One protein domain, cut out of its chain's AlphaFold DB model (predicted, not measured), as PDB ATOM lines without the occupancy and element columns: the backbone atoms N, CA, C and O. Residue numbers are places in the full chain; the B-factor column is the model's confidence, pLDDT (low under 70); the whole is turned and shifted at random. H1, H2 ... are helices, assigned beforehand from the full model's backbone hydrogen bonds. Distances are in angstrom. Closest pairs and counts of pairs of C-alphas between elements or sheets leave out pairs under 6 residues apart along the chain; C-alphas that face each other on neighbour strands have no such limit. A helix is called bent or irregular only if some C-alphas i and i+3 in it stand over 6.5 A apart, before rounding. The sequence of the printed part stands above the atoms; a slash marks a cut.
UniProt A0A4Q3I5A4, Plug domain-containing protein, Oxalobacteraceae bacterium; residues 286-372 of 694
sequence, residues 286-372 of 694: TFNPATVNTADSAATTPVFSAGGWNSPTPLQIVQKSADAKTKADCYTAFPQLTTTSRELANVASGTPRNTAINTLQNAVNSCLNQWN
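This is residues 286 to 372 of the 694 residues of the protein "Plug domain-containing protein" of Oxalobacteraceae bacterium (UniProt A0A4Q3I5A4). One long helix, H4, runs along the length of a flat slab, and the two short helices H2 and H3 pack on its last part, at steep angles to it and to each other. Beside the first part of H4 there is no named helix but two long loops: residues 301 to 313 run out and fold back, and residues 334 to 350 lead from H3 to the start of H4; the tiny H1 packs on H2, away from H3 and H4. The printed part has 87 residues with four named helices, in the order H1, H2, H3, H4, and no named strand; the class is all helix, with 42 residues, under half, in named elements. The whole is compact, with a radius of gyration of the C-alphas of 13.3 A, and spans 36 by 31 by 17 A.

Start from H4, residues 351 to 371, and look at its residues 363 to 367, which alone touch H2, residues 314 to 323. Their closest C-alphas are those of Ser 321 and Cys 367, 4.8 A apart, and the two helices run the same way at a steep tilt of 39 degrees. Residues 364 to 371 of H4 alone touch H3, residues 327 to 333, with the C-alphas of Cys 330 and Cys 367 closest at 5.8 A. H3 and H4 form a helical hairpin, running opposite ways at a steep tilt of 40 degrees. H2 and H3 touch, closest at the C-alphas of Lys 320 and Ala 333, 6.2 A, and run opposite ways at a steep tilt of 47 degrees. H2 is the hub, for it also touches H1, residues 297 to 300, where the C-alphas of Ala 299 and Pro 314 are closest at 5.1 A. H1 is apart from H3 and from H4. In H2 every O i to N i+4 pair is within hydrogen-bond range, in H3 2 of 3 and in H4 15 of 17; H1 is too short for such a pair.

Find C-alpha 351 at (1.571, -83.290, 33.183); from there H4 runs 31.1 A to C-alpha 371 at (-17.118, -97.797, 13.010). H4 is neither bent nor irregular, but only just: C-alphas 367 and 370 are 6.1 A apart. H2, residues 314 to 323, begins at C-alpha 314 at (-15.255, -96.708, 32.342) and is 14.4 A long. H3, residues 327 to 333, measures 10.1 A, and H1, residues 297 to 300, 5.4 A.

The farthest C-alphas, those of Ala 290 and Ser 349, are 37.0 A apart. The links from H1 to H2 and from H3 to H4 are long; the one from H2 to H3 is tight. In the first of these, residues 305 to 306 make a short antiparallel pairing with 309 to 310. The printed part has no cut, its mean pLDDT is 92.4, and no printed residue is under 70.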
ATOM      1  N   THR A 286     -21.738-102.292  18.475       93.69
ATOM      2  CA  THR A 286     -22.220-101.371  19.511       93.69
ATOM      3  C   THR A 286     -21.769-101.847  20.885       93.69
ATOM      4  O   THR A 286     -21.802-103.042  21.178       93.69
ATOM      5  N   PHE A 287     -21.328-100.916  21.730       95.12
ATOM      6  CA  PHE A 287     -21.020-101.227  23.123       95.12
ATOM      7  C   PHE A 287     -22.263-101.722  23.869       95.12
ATOM      8  O   PHE A 287     -23.358-101.201  23.679       95.12
ATOM      9  N   ASN A 288     -22.086-102.703  24.757       94.94
ATOM     10  CA  ASN A 288     -23.145-103.180  25.638       94.94
ATOM     11  C   ASN A 288     -22.842-102.760  27.087       94.94
ATOM     12  O   ASN A 288     -21.998-103.383  27.729       94.94
ATOM     13  N   PRO A 289     -23.528-101.747  27.642       94.81
ATOM     14  CA  PRO A 289     -23.302-101.312  29.021       94.81
ATOM     15  C   PRO A 289     -23.520-102.412  30.067       94.81
ATOM     16  O   PRO A 289     -22.889-102.375  31.119       94.81
ATOM     17  N   ALA A 290     -24.354-103.419  29.777       94.00
ATOM     18  CA  ALA A 290     -24.634-104.515  30.702       94.00
ATOM     19  C   ALA A 290     -23.434-105.450  30.936       94.00
ATOM     20  O   ALA A 290     -23.445-106.223  31.889       94.00
ATOM     21  N   THR A 291     -22.394-105.398  30.092       91.88
ATOM     22  CA  THR A 291     -21.176-106.202  30.297       91.88
ATOM     23  C   THR A 291     -20.207-105.569  31.294       91.88
ATOM     24  O   THR A 291     -19.200-106.184  31.638       91.88
ATOM     25  N   VAL A 292     -20.463-104.337  31.739       92.94
ATOM     26  CA  VAL A 292     -19.631-103.658  32.732       92.94
ATOM     27  C   VAL A 292     -20.031-104.136  34.125       92.94
ATOM     28  O   VAL A 292     -21.176-103.971  34.541       92.94
ATOM     29  N   ASN A 293     -19.085-104.709  34.871       94.06
ATOM     30  CA  ASN A 293     -19.323-105.113  36.253       94.06
ATOM     31  C   ASN A 293     -19.392-103.880  37.166       94.06
ATOM     32  O   ASN A 293     -18.369-103.368  37.608       94.06
ATOM     33  N   THR A 294     -20.599-103.421  37.480       92.56
ATOM     34  CA  THR A 294     -20.813-102.246  38.337       92.56
ATOM     35  C   THR A 294     -20.521-102.496  39.817       92.56
ATOM     36  O   THR A 294     -20.498-101.542  40.588       92.56
ATOM     37  N   ALA A 295     -20.312-103.750  40.236       93.94
ATOM     38  CA  ALA A 295     -19.844-104.055  41.588       93.94
ATOM     39  C   ALA A 295     -18.338-103.781  41.753       93.94
ATOM     40  O   ALA A 295     -17.857-103.656  42.876       93.94
ATOM     41  N   ASP A 296     -17.596-103.678  40.645       94.00
ATOM     42  CA  ASP A 296     -16.204-103.249  40.663       94.00
ATOM     43  C   ASP A 296     -16.127-101.719  40.717       94.00
ATOM     44  O   ASP A 296     -16.508-101.016  39.780       94.00
ATOM     45  N   SER A 297     -15.583-101.196  41.817       92.44
ATOM     46  CA  SER A 297     -15.371 -99.758  42.005       92.44
ATOM     47  C   SER A 297     -14.532 -99.107  40.895       92.44
ATOM     48  O   SER A 297     -14.713 -97.918  40.621       92.44
ATOM     49  N   ALA A 298     -13.663 -99.857  40.206       92.81
ATOM     50  CA  ALA A 298     -12.893 -99.344  39.075       92.81
ATOM     51  C   ALA A 298     -13.788 -98.958  37.883       92.81
ATOM     52  O   ALA A 298     -13.452 -98.042  37.137       92.81
ATOM     53  N   ALA A 299     -14.951 -99.598  37.720       93.38
ATOM     54  CA  ALA A 299     -15.887 -99.288  36.641       93.38
ATOM     55  C   ALA A 299     -16.617 -97.949  36.847       93.38
ATOM     56  O   ALA A 299     -17.006 -97.293  35.878       93.38
ATOM     57  N   THR A 300     -16.802 -97.536  38.101       94.44
ATOM     58  CA  THR A 300     -17.574 -96.344  38.490       94.44
ATOM     59  C   THR A 300     -16.710 -95.188  38.982       94.44
ATOM     60  O   THR A 300     -17.246 -94.134  39.312       94.44
ATOM     61  N   THR A 301     -15.389 -95.355  39.029       94.75
ATOM     62  CA  THR A 301     -14.453 -94.309  39.457       94.75
ATOM     63  C   THR A 301     -13.806 -93.651  38.231       94.75
ATOM     64  O   THR A 301     -13.488 -94.352  37.267       94.75
ATOM     65  N   PRO A 302     -13.622 -92.315  38.213       94.56
ATOM     66  CA  PRO A 302     -12.868 -91.640  37.159       94.56
ATOM     67  C   PRO A 302     -11.465 -92.230  37.016       94.56
ATOM     68  O   PRO A 302     -10.770 -92.426  38.010       94.56
ATOM     69  N   VAL A 303     -11.021 -92.463  35.779       89.75
ATOM     70  CA  VAL A 303      -9.674 -92.998  35.492       89.75
ATOM     71  C   VAL A 303      -8.580 -92.013  35.930       89.75
ATOM     72  O   VAL A 303      -7.488 -92.397  36.336       89.75
ATOM     73  N   PHE A 304      -8.894 -90.722  35.860       93.94
ATOM     74  CA  PHE A 304      -8.059 -89.607  36.285       93.94
ATOM     75  C   PHE A 304      -8.915 -88.480  36.878       93.94
ATOM     76  O   PHE A 304     -10.000 -88.175  36.366       93.94
ATOM     77  N   SER A 305      -8.399 -87.848  37.931       93.88
ATOM     78  CA  SER A 305      -8.972 -86.672  38.583       93.88
ATOM     79  C   SER A 305      -7.850 -85.724  39.003       93.88
ATOM     80  O   SER A 305      -6.833 -86.166  39.540       93.88
ATOM     81  N   ALA A 306      -8.012 -84.429  38.746       93.88
ATOM     82  CA  ALA A 306      -7.070 -83.396  39.171       93.88
ATOM     83  C   ALA A 306      -7.773 -82.041  39.229       93.88
ATOM     84  O   ALA A 306      -8.604 -81.749  38.377       93.88
ATOM     85  N   GLY A 307      -7.436 -81.193  40.206       89.81
ATOM     86  CA  GLY A 307      -7.934 -79.810  40.249       89.81
ATOM     87  C   GLY A 307      -9.464 -79.672  40.236       89.81
ATOM     88  O   GLY A 307      -9.982 -78.695  39.706       89.81
ATOM     89  N   GLY A 308     -10.193 -80.673  40.744       89.31
ATOM     90  CA  GLY A 308     -11.661 -80.736  40.688       89.31
ATOM     91  C   GLY A 308     -12.247 -81.194  39.343       89.31
ATOM     92  O   GLY A 308     -13.452 -81.415  39.259       89.31
ATOM     93  N   TRP A 309     -11.425 -81.382  38.307       93.50
ATOM     94  CA  TRP A 309     -11.826 -82.014  37.052       93.50
ATOM     95  C   TRP A 309     -11.773 -83.540  37.177       93.50
ATOM     96  O   TRP A 309     -10.802 -84.090  37.697       93.50
ATOM     97  N   ASN A 310     -12.792 -84.223  36.653       94.56
ATOM     98  CA  ASN A 310     -12.886 -85.679  36.624       94.56
ATOM     99  C   ASN A 310     -13.047 -86.169  35.186       94.56
ATOM    100  O   ASN A 310     -13.900 -85.678  34.446       94.56
ATOM    101  N   SER A 311     -12.270 -87.181  34.814       93.88
ATOM    102  CA  SER A 311     -12.490 -87.915  33.566       93.88
ATOM    103  C   SER A 311     -13.771 -88.761  33.621       93.88
ATOM    104  O   SER A 311     -14.223 -89.127  34.710       93.88
ATOM    105  N   PRO A 312     -14.348 -89.121  32.461       94.69
ATOM    106  CA  PRO A 312     -15.407 -90.120  32.404       94.69
ATOM    107  C   PRO A 312     -14.964 -91.446  33.037       94.69
ATOM    108  O   PRO A 312     -13.845 -91.913  32.812       94.69
ATOM    109  N   THR A 313     -15.852 -92.070  33.807       95.56
ATOM    110  CA  THR A 313     -15.629 -93.422  34.340       95.56
ATOM    111  C   THR A 313     -15.697 -94.455  33.208       95.56
ATOM    112  O   THR A 313     -16.348 -94.192  32.191       95.56
ATOM    113  N   PRO A 314     -15.106 -95.656  33.349       94.88
ATOM    114  CA  PRO A 314     -15.255 -96.708  32.342       94.88
ATOM    115  C   PRO A 314     -16.720 -97.020  31.999       94.88
ATOM    116  O   PRO A 314     -17.059 -97.146  30.823       94.88
ATOM    117  N   LEU A 315     -17.611 -97.053  32.998       95.44
ATOM    118  CA  LEU A 315     -19.050 -97.220  32.780       95.44
ATOM    119  C   LEU A 315     -19.636 -96.085  31.926       95.44
ATOM    120  O   LEU A 315     -20.358 -96.357  30.970       95.44
ATOM    121  N   GLN A 316     -19.293 -94.828  32.225       95.56
ATOM    122  CA  GLN A 316     -19.759 -93.676  31.448       95.56
ATOM    123  C   GLN A 316     -19.226 -93.692  30.015       95.56
ATOM    124  O   GLN A 316     -19.954 -93.307  29.102       95.56
ATOM    125  N   ILE A 317     -17.981 -94.138  29.800       95.56
ATOM    126  CA  ILE A 317     -17.414 -94.285  28.455       95.56
ATOM    127  C   ILE A 317     -18.245 -95.289  27.655       95.56
ATOM    128  O   ILE A 317     -18.667 -94.980  26.543       95.56
ATOM    129  N   VAL A 318     -18.532 -96.461  28.227       96.12
ATOM    130  CA  VAL A 318     -19.311 -97.516  27.559       96.12
ATOM    131  C   VAL A 318     -20.758 -97.077  27.313       96.12
ATOM    132  O   VAL A 318     -21.253 -97.264  26.205       96.12
ATOM    133  N   GLN A 319     -21.420 -96.458  28.295       96.06
ATOM    134  CA  GLN A 319     -22.802 -95.967  28.175       96.06
ATOM    135  C   GLN A 319     -22.935 -94.917  27.073       96.06
ATOM    136  O   GLN A 319     -23.649 -95.128  26.097       96.06
ATOM    137  N   LYS A 320     -22.160 -93.833  27.167       97.00
ATOM    138  CA  LYS A 320     -22.187 -92.757  26.173       97.00
ATOM    139  C   LYS A 320     -21.804 -93.244  24.774       97.00
ATOM    140  O   LYS A 320     -22.373 -92.787  23.787       97.00
ATOM    141  N   SER A 321     -20.861 -94.185  24.677       96.94
ATOM    142  CA  SER A 321     -20.481 -94.771  23.386       96.94
ATOM    143  C   SER A 321     -21.590 -95.646  22.800       96.94
ATOM    144  O   SER A 321     -21.808 -95.615  21.590       96.94
ATOM    145  N   ALA A 322     -22.312 -96.406  23.629       96.88
ATOM    146  CA  ALA A 322     -23.462 -97.198  23.191       96.88
ATOM    147  C   ALA A 322     -24.608 -96.309  22.666       96.88
ATOM    148  O   ALA A 322     -25.246 -96.644  21.661       96.88
ATOM    149  N   ASP A 323     -24.824 -95.161  23.314       96.69
ATOM    150  CA  ASP A 323     -25.874 -94.205  22.958       96.69
ATOM    151  C   ASP A 323     -25.587 -93.461  21.647       96.69
ATOM    152  O   ASP A 323     -26.519 -93.227  20.872       96.69
ATOM    153  N   ALA A 324     -24.316 -93.155  21.357       96.81
ATOM    154  CA  ALA A 324     -23.895 -92.481  20.127       96.81
ATOM    155  C   ALA A 324     -24.400 -93.226  18.879       96.81
ATOM    156  O   ALA A 324     -24.112 -94.408  18.713       96.81
ATOM    157  N   LYS A 325     -25.148 -92.572  17.986       95.06
ATOM    158  CA  LYS A 325     -25.667 -93.171  16.738       95.06
ATOM    159  C   LYS A 325     -24.832 -92.804  15.525       95.06
ATOM    160  O   LYS A 325     -24.829 -93.544  14.548       95.06
ATOM    161  N   THR A 326     -24.097 -91.706  15.612       95.25
ATOM    162  CA  THR A 326     -23.197 -91.204  14.579       95.25
ATOM    163  C   THR A 326     -21.805 -90.942  15.153       95.25
ATOM    164  O   THR A 326     -21.626 -90.804  16.366       95.25
ATOM    165  N   LYS A 327     -20.806 -90.808  14.274       91.81
ATOM    166  CA  LYS A 327     -19.459 -90.357  14.664       91.81
ATOM    167  C   LYS A 327     -19.499 -88.973  15.329       91.81
ATOM    168  O   LYS A 327     -18.754 -88.735  16.274       91.81
ATOM    169  N   ALA A 328     -20.394 -88.085  14.882       92.62
ATOM    170  CA  ALA A 328     -20.595 -86.761  15.476       92.62
ATOM    171  C   ALA A 328     -21.027 -86.853  16.950       92.62
ATOM    172  O   ALA A 328     -20.468 -86.153  17.794       92.62
ATOM    173  N   ASP A 329     -21.924 -87.789  17.277       95.75
ATOM    174  CA  ASP A 329     -22.386 -88.000  18.653       95.75
ATOM    175  C   ASP A 329     -21.236 -88.389  19.593       95.75
ATOM    176  O   ASP A 329     -21.232 -87.977  20.751       95.75
ATOM    177  N   CYS A 330     -20.225 -89.124  19.111       94.19
ATOM    178  CA  CYS A 330     -19.030 -89.434  19.905       94.19
ATOM    179  C   CYS A 330     -18.249 -88.172  20.295       94.19
ATOM    180  O   CYS A 330     -17.817 -88.045  21.442       94.19
ATOM    181  N   TYR A 331     -18.078 -87.229  19.366       91.69
ATOM    182  CA  TYR A 331     -17.400 -85.962  19.649       91.69
ATOM    183  C   TYR A 331     -18.209 -85.090  20.613       91.69
ATOM    184  O   TYR A 331     -17.632 -84.447  21.488       91.69
ATOM    185  N   THR A 332     -19.539 -85.102  20.504       94.25
ATOM    186  CA  THR A 332     -20.428 -84.390  21.432       94.25
ATOM    187  C   THR A 332     -20.443 -85.031  22.822       94.25
ATOM    188  O   THR A 332     -20.420 -84.325  23.829       94.25
ATOM    189  N   ALA A 333     -20.449 -86.363  22.909       94.25
ATOM    190  CA  ALA A 333     -20.494 -87.094  24.175       94.25
ATOM    191  C   ALA A 333     -19.205 -86.950  25.011       94.25
ATOM    192  O   ALA A 333     -19.249 -87.032  26.251       94.25
ATOM    193  N   PHE A 334     -18.077 -86.726  24.330       93.25
ATOM    194  CA  PHE A 334     -16.739 -86.569  24.898       93.25
ATOM    195  C   PHE A 334     -16.016 -85.364  24.248       93.25
ATOM    196  O   PHE A 334     -15.150 -85.538  23.385       93.25
ATOM    197  N   PRO A 335     -16.365 -84.131  24.646       89.81
ATOM    198  CA  PRO A 335     -15.852 -82.917  24.013       89.81
ATOM    199  C   PRO A 335     -14.343 -82.765  24.233       89.81
ATOM    200  O   PRO A 335     -13.896 -82.740  25.369       89.81
ATOM    201  N   GLN A 336     -13.550 -82.656  23.164       84.75
ATOM    202  CA  GLN A 336     -12.082 -82.570  23.242       84.75
ATOM    203  C   GLN A 336     -11.591 -81.404  24.121       84.75
ATOM    204  O   GLN A 336     -12.178 -80.324  24.125       84.75
ATOM    205  N   LEU A 337     -10.469 -81.616  24.815       87.06
ATOM    206  CA  LEU A 337      -9.806 -80.597  25.632       87.06
ATOM    207  C   LEU A 337      -8.496 -80.146  24.987       87.06
ATOM    208  O   LEU A 337      -7.768 -80.945  24.400       87.06
ATOM    209  N   THR A 338      -8.160 -78.876  25.181       84.69
ATOM    210  CA  THR A 338      -6.848 -78.293  24.891       84.69
ATOM    211  C   THR A 338      -6.224 -77.775  26.187       84.69
ATOM    212  O   THR A 338      -6.869 -77.693  27.234       84.69
ATOM    213  N   THR A 339      -4.950 -77.384  26.153       82.44
ATOM    214  CA  THR A 339      -4.256 -76.835  27.333       82.44
ATOM    215  C   THR A 339      -4.866 -75.526  27.854       82.44
ATOM    216  O   THR A 339      -4.598 -75.152  29.003       82.44
ATOM    217  N   THR A 340      -5.692 -74.858  27.038       84.75
ATOM    218  CA  THR A 340      -6.414 -73.612  27.335       84.75
ATOM    219  C   THR A 340      -7.901 -73.818  27.641       84.75
ATOM    220  O   THR A 340      -8.592 -72.841  27.929       84.75
ATOM    221  N   SER A 341      -8.399 -75.060  27.617       88.44
ATOM    222  CA  SER A 341      -9.780 -75.389  27.982       88.44
ATOM    223  C   SER A 341     -10.141 -74.862  29.373       88.44
ATOM    224  O   SER A 341      -9.416 -75.086  30.349       88.44
ATOM    225  N   ARG A 342     -11.291 -74.186  29.479       90.12
ATOM    226  CA  ARG A 342     -11.788 -73.587  30.732       90.12
ATOM    227  C   ARG A 342     -12.020 -74.642  31.814       90.12
ATOM    228  O   ARG A 342     -11.807 -74.376  32.992       90.12
ATOM    229  N   GLU A 343     -12.405 -75.846  31.413       88.75
ATOM    230  CA  GLU A 343     -12.612 -77.020  32.262       88.75
ATOM    231  C   GLU A 343     -11.340 -77.422  33.023       88.75
ATOM    232  O   GLU A 343     -11.421 -78.033  34.086       88.75
ATOM    233  N   LEU A 344     -10.167 -77.050  32.500       90.56
ATOM    234  CA  LEU A 344      -8.861 -77.320  33.093       90.56
ATOM    235  C   LEU A 344      -8.279 -76.113  33.847       90.56
ATOM    236  O   LEU A 344      -7.115 -76.158  34.253       90.56
ATOM    237  N   ALA A 345      -9.055 -75.042  34.065       91.56
ATOM    238  CA  ALA A 345      -8.576 -73.820  34.720       91.56
ATOM    239  C   ALA A 345      -7.955 -74.092  36.103       91.56
ATOM    240  O   ALA A 345      -6.893 -73.556  36.413       91.56
ATOM    241  N   ASN A 346      -8.565 -74.994  36.878       93.38
ATOM    242  CA  ASN A 346      -8.110 -75.384  38.218       93.38
ATOM    243  C   ASN A 346      -7.130 -76.574  38.215       93.38
ATOM    244  O   ASN A 346      -6.650 -76.992  39.268       93.38
ATOM    245  N   VAL A 347      -6.819 -77.134  37.042       93.00
ATOM    246  CA  VAL A 347      -5.847 -78.222  36.886       93.00
ATOM    247  C   VAL A 347      -4.461 -77.622  36.694       93.00
ATOM    248  O   VAL A 347      -4.263 -76.782  35.810       93.00
ATOM    249  N   ALA A 348      -3.496 -78.075  37.497       92.38
ATOM    250  CA  ALA A 348      -2.107 -77.642  37.392       92.38
ATOM    251  C   ALA A 348      -1.559 -77.861  35.971       92.38
ATOM    252  O   ALA A 348      -1.801 -78.899  35.349       92.38
ATOM    253  N   SER A 349      -0.830 -76.871  35.454       89.56
ATOM    254  CA  SER A 349      -0.217 -76.924  34.126       89.56
ATOM    255  C   SER A 349       0.820 -78.054  34.011       89.56
ATOM    256  O   SER A 349       1.296 -78.604  35.004       89.56
ATOM    257  N   GLY A 350       1.159 -78.430  32.776       88.81
ATOM    258  CA  GLY A 350       2.078 -79.537  32.504       88.81
ATOM    259  C   GLY A 350       1.382 -80.900  32.541       88.81
ATOM    260  O   GLY A 350       0.311 -81.072  31.954       88.81
ATOM    261  N   THR A 351       1.998 -81.879  33.206       91.19
ATOM    262  CA  THR A 351       1.571 -83.290  33.183       91.19
ATOM    263  C   THR A 351       0.090 -83.506  33.519       91.19
ATOM    264  O   THR A 351      -0.559 -84.228  32.766       91.19
ATOM    265  N   PRO A 352      -0.506 -82.883  34.559       91.69
ATOM    266  CA  PRO A 352      -1.908 -83.134  34.897       91.69
ATOM    267  C   PRO A 352      -2.893 -82.729  33.789       91.69
ATOM    268  O   PRO A 352      -3.808 -83.493  33.482       91.69
ATOM    269  N   ARG A 353      -2.684 -81.580  33.125       91.31
ATOM    270  CA  ARG A 353      -3.499 -81.180  31.960       91.31
ATOM    271  C   ARG A 353      -3.300 -82.120  30.776       91.31
ATOM    272  O   ARG A 353      -4.278 -82.522  30.156       91.31
ATOM    273  N   ASN A 354      -2.060 -82.517  30.500       89.56
ATOM    274  CA  ASN A 354      -1.757 -83.459  29.423       89.56
ATOM    275  C   ASN A 354      -2.441 -84.817  29.642       89.56
ATOM    276  O   ASN A 354      -3.019 -85.373  28.712       89.56
ATOM    277  N   THR A 355      -2.446 -85.328  30.876       90.94
ATOM    278  CA  THR A 355      -3.152 -86.567  31.229       90.94
ATOM    279  C   THR A 355      -4.665 -86.429  31.057       90.94
ATOM    280  O   THR A 355      -5.289 -87.341  30.514       90.94
ATOM    281  N   ALA A 356      -5.263 -85.296  31.447       90.94
ATOM    282  CA  ALA A 356      -6.689 -85.038  31.227       90.94
ATOM    283  C   ALA A 356      -7.052 -85.043  29.729       90.94
ATOM    284  O   ALA A 356      -7.995 -85.728  29.326       90.94
ATOM    285  N   ILE A 357      -6.250 -84.359  28.904       88.88
ATOM    286  CA  ILE A 357      -6.392 -84.325  27.439       88.88
ATOM    287  C   ILE A 357      -6.289 -85.742  26.855       88.88
ATOM    288  O   ILE A 357      -7.205 -86.192  26.167       88.88
ATOM    289  N   ASN A 358      -5.223 -86.480  27.187       88.75
ATOM    290  CA  ASN A 358      -4.992 -87.838  26.682       88.75
ATOM    291  C   ASN A 358      -6.117 -88.806  27.091       88.75
ATOM    292  O   ASN A 358      -6.529 -89.656  26.301       88.75
ATOM    293  N   THR A 359      -6.645 -88.677  28.312       90.50
ATOM    294  CA  THR A 359      -7.724 -89.545  28.812       90.50
ATOM    295  C   THR A 359      -9.013 -89.339  28.019       90.50
ATOM    296  O   THR A 359      -9.655 -90.309  27.616       90.50
ATOM    297  N   LEU A 360      -9.382 -88.087  27.739       90.00
ATOM    298  CA  LEU A 360     -10.606 -87.788  26.997       90.00
ATOM    299  C   LEU A 360     -10.477 -88.090  25.500       90.00
ATOM    300  O   LEU A 360     -11.411 -88.593  24.877       90.00
ATOM    301  N   GLN A 361      -9.290 -87.871  24.939       88.12
ATOM    302  CA  GLN A 361      -8.936 -88.335  23.602       88.12
ATOM    303  C   GLN A 361      -9.120 -89.852  23.454       88.12
ATOM    304  O   GLN A 361      -9.727 -90.306  22.484       88.12
ATOM    305  N   ASN A 362      -8.656 -90.639  24.428       89.44
ATOM    306  CA  ASN A 362      -8.846 -92.089  24.431       89.44
ATOM    307  C   ASN A 362     -10.324 -92.490  24.556       89.44
ATOM    308  O   ASN A 362     -10.734 -93.481  23.948       89.44
ATOM    309  N   ALA A 363     -11.142 -91.721  25.286       92.25
ATOM    310  CA  ALA A 363     -12.586 -91.943  25.357       92.25
ATOM    311  C   ALA A 363     -13.271 -91.720  23.995       92.25
ATOM    312  O   ALA A 363     -14.054 -92.570  23.567       92.25
ATOM    313  N   VAL A 364     -12.918 -90.650  23.266       91.75
ATOM    314  CA  VAL A 364     -13.423 -90.442  21.894       91.75
ATOM    315  C   VAL A 364     -12.973 -91.556  20.958       91.75
ATOM    316  O   VAL A 364     -13.814 -92.126  20.268       91.75
ATOM    317  N   ASN A 365     -11.688 -91.923  20.967       89.19
ATOM    318  CA  ASN A 365     -11.189 -93.041  20.157       89.19
ATOM    319  C   ASN A 365     -11.927 -94.349  20.464       89.19
ATOM    320  O   ASN A 365     -12.276 -95.094  19.552       89.19
ATOM    321  N   SER A 366     -12.222 -94.609  21.739       91.44
ATOM    322  CA  SER A 366     -12.997 -95.783  22.146       91.44
ATOM    323  C   SER A 366     -14.407 -95.766  21.554       91.44
ATOM    324  O   SER A 366     -14.856 -96.796  21.062       91.44
ATOM    325  N   CYS A 367     -15.078 -94.611  21.545       94.56
ATOM    326  CA  CYS A 367     -16.401 -94.453  20.940       94.56
ATOM    327  C   CYS A 367     -16.371 -94.635  19.416       94.56
ATOM    328  O   CYS A 367     -17.200 -95.371  18.874       94.56
ATOM    329  N   LEU A 368     -15.397 -94.014  18.740       92.38
ATOM    330  CA  LEU A 368     -15.238 -94.061  17.282       92.38
ATOM    331  C   LEU A 368     -14.863 -95.452  16.764       92.38
ATOM    332  O   LEU A 368     -15.269 -95.806  15.663       92.38
ATOM    333  N   ASN A 369     -14.191 -96.281  17.572       92.06
ATOM    334  CA  ASN A 369     -13.864 -97.661  17.201       92.06
ATOM    335  C   ASN A 369     -15.091 -98.493  16.785       92.06
ATOM    336  O   ASN A 369     -14.916 -99.496  16.099       92.06
ATOM    337  N   GLN A 370     -16.314 -98.101  17.174       94.50
ATOM    338  CA  GLN A 370     -17.568 -98.734  16.736       94.50
ATOM    339  C   GLN A 370     -17.770 -98.754  15.218       94.50
ATOM    340  O   GLN A 370     -18.540 -99.588  14.753       94.50
ATOM    341  N   TRP A 371     -17.082 -97.885  14.474       94.44
ATOM    342  CA  TRP A 371     -17.118 -97.797  13.010       94.44
ATOM    343  C   TRP A 371     -15.875 -98.373  12.324       94.44
ATOM    344  O   TRP A 371     -15.826 -98.415  11.107       94.44
ATOM    345  N   ASN A 372     -14.859 -98.806  13.073       93.31
ATOM    346  CA  ASN A 372     -13.646 -99.349  12.467       93.31
ATOM    347  C   ASN A 372     -13.890-100.758  11.909       93.31
ATOM    348  O   ASN A 372     -14.564-101.573  12.548       93.31
TER     349      ASN A 372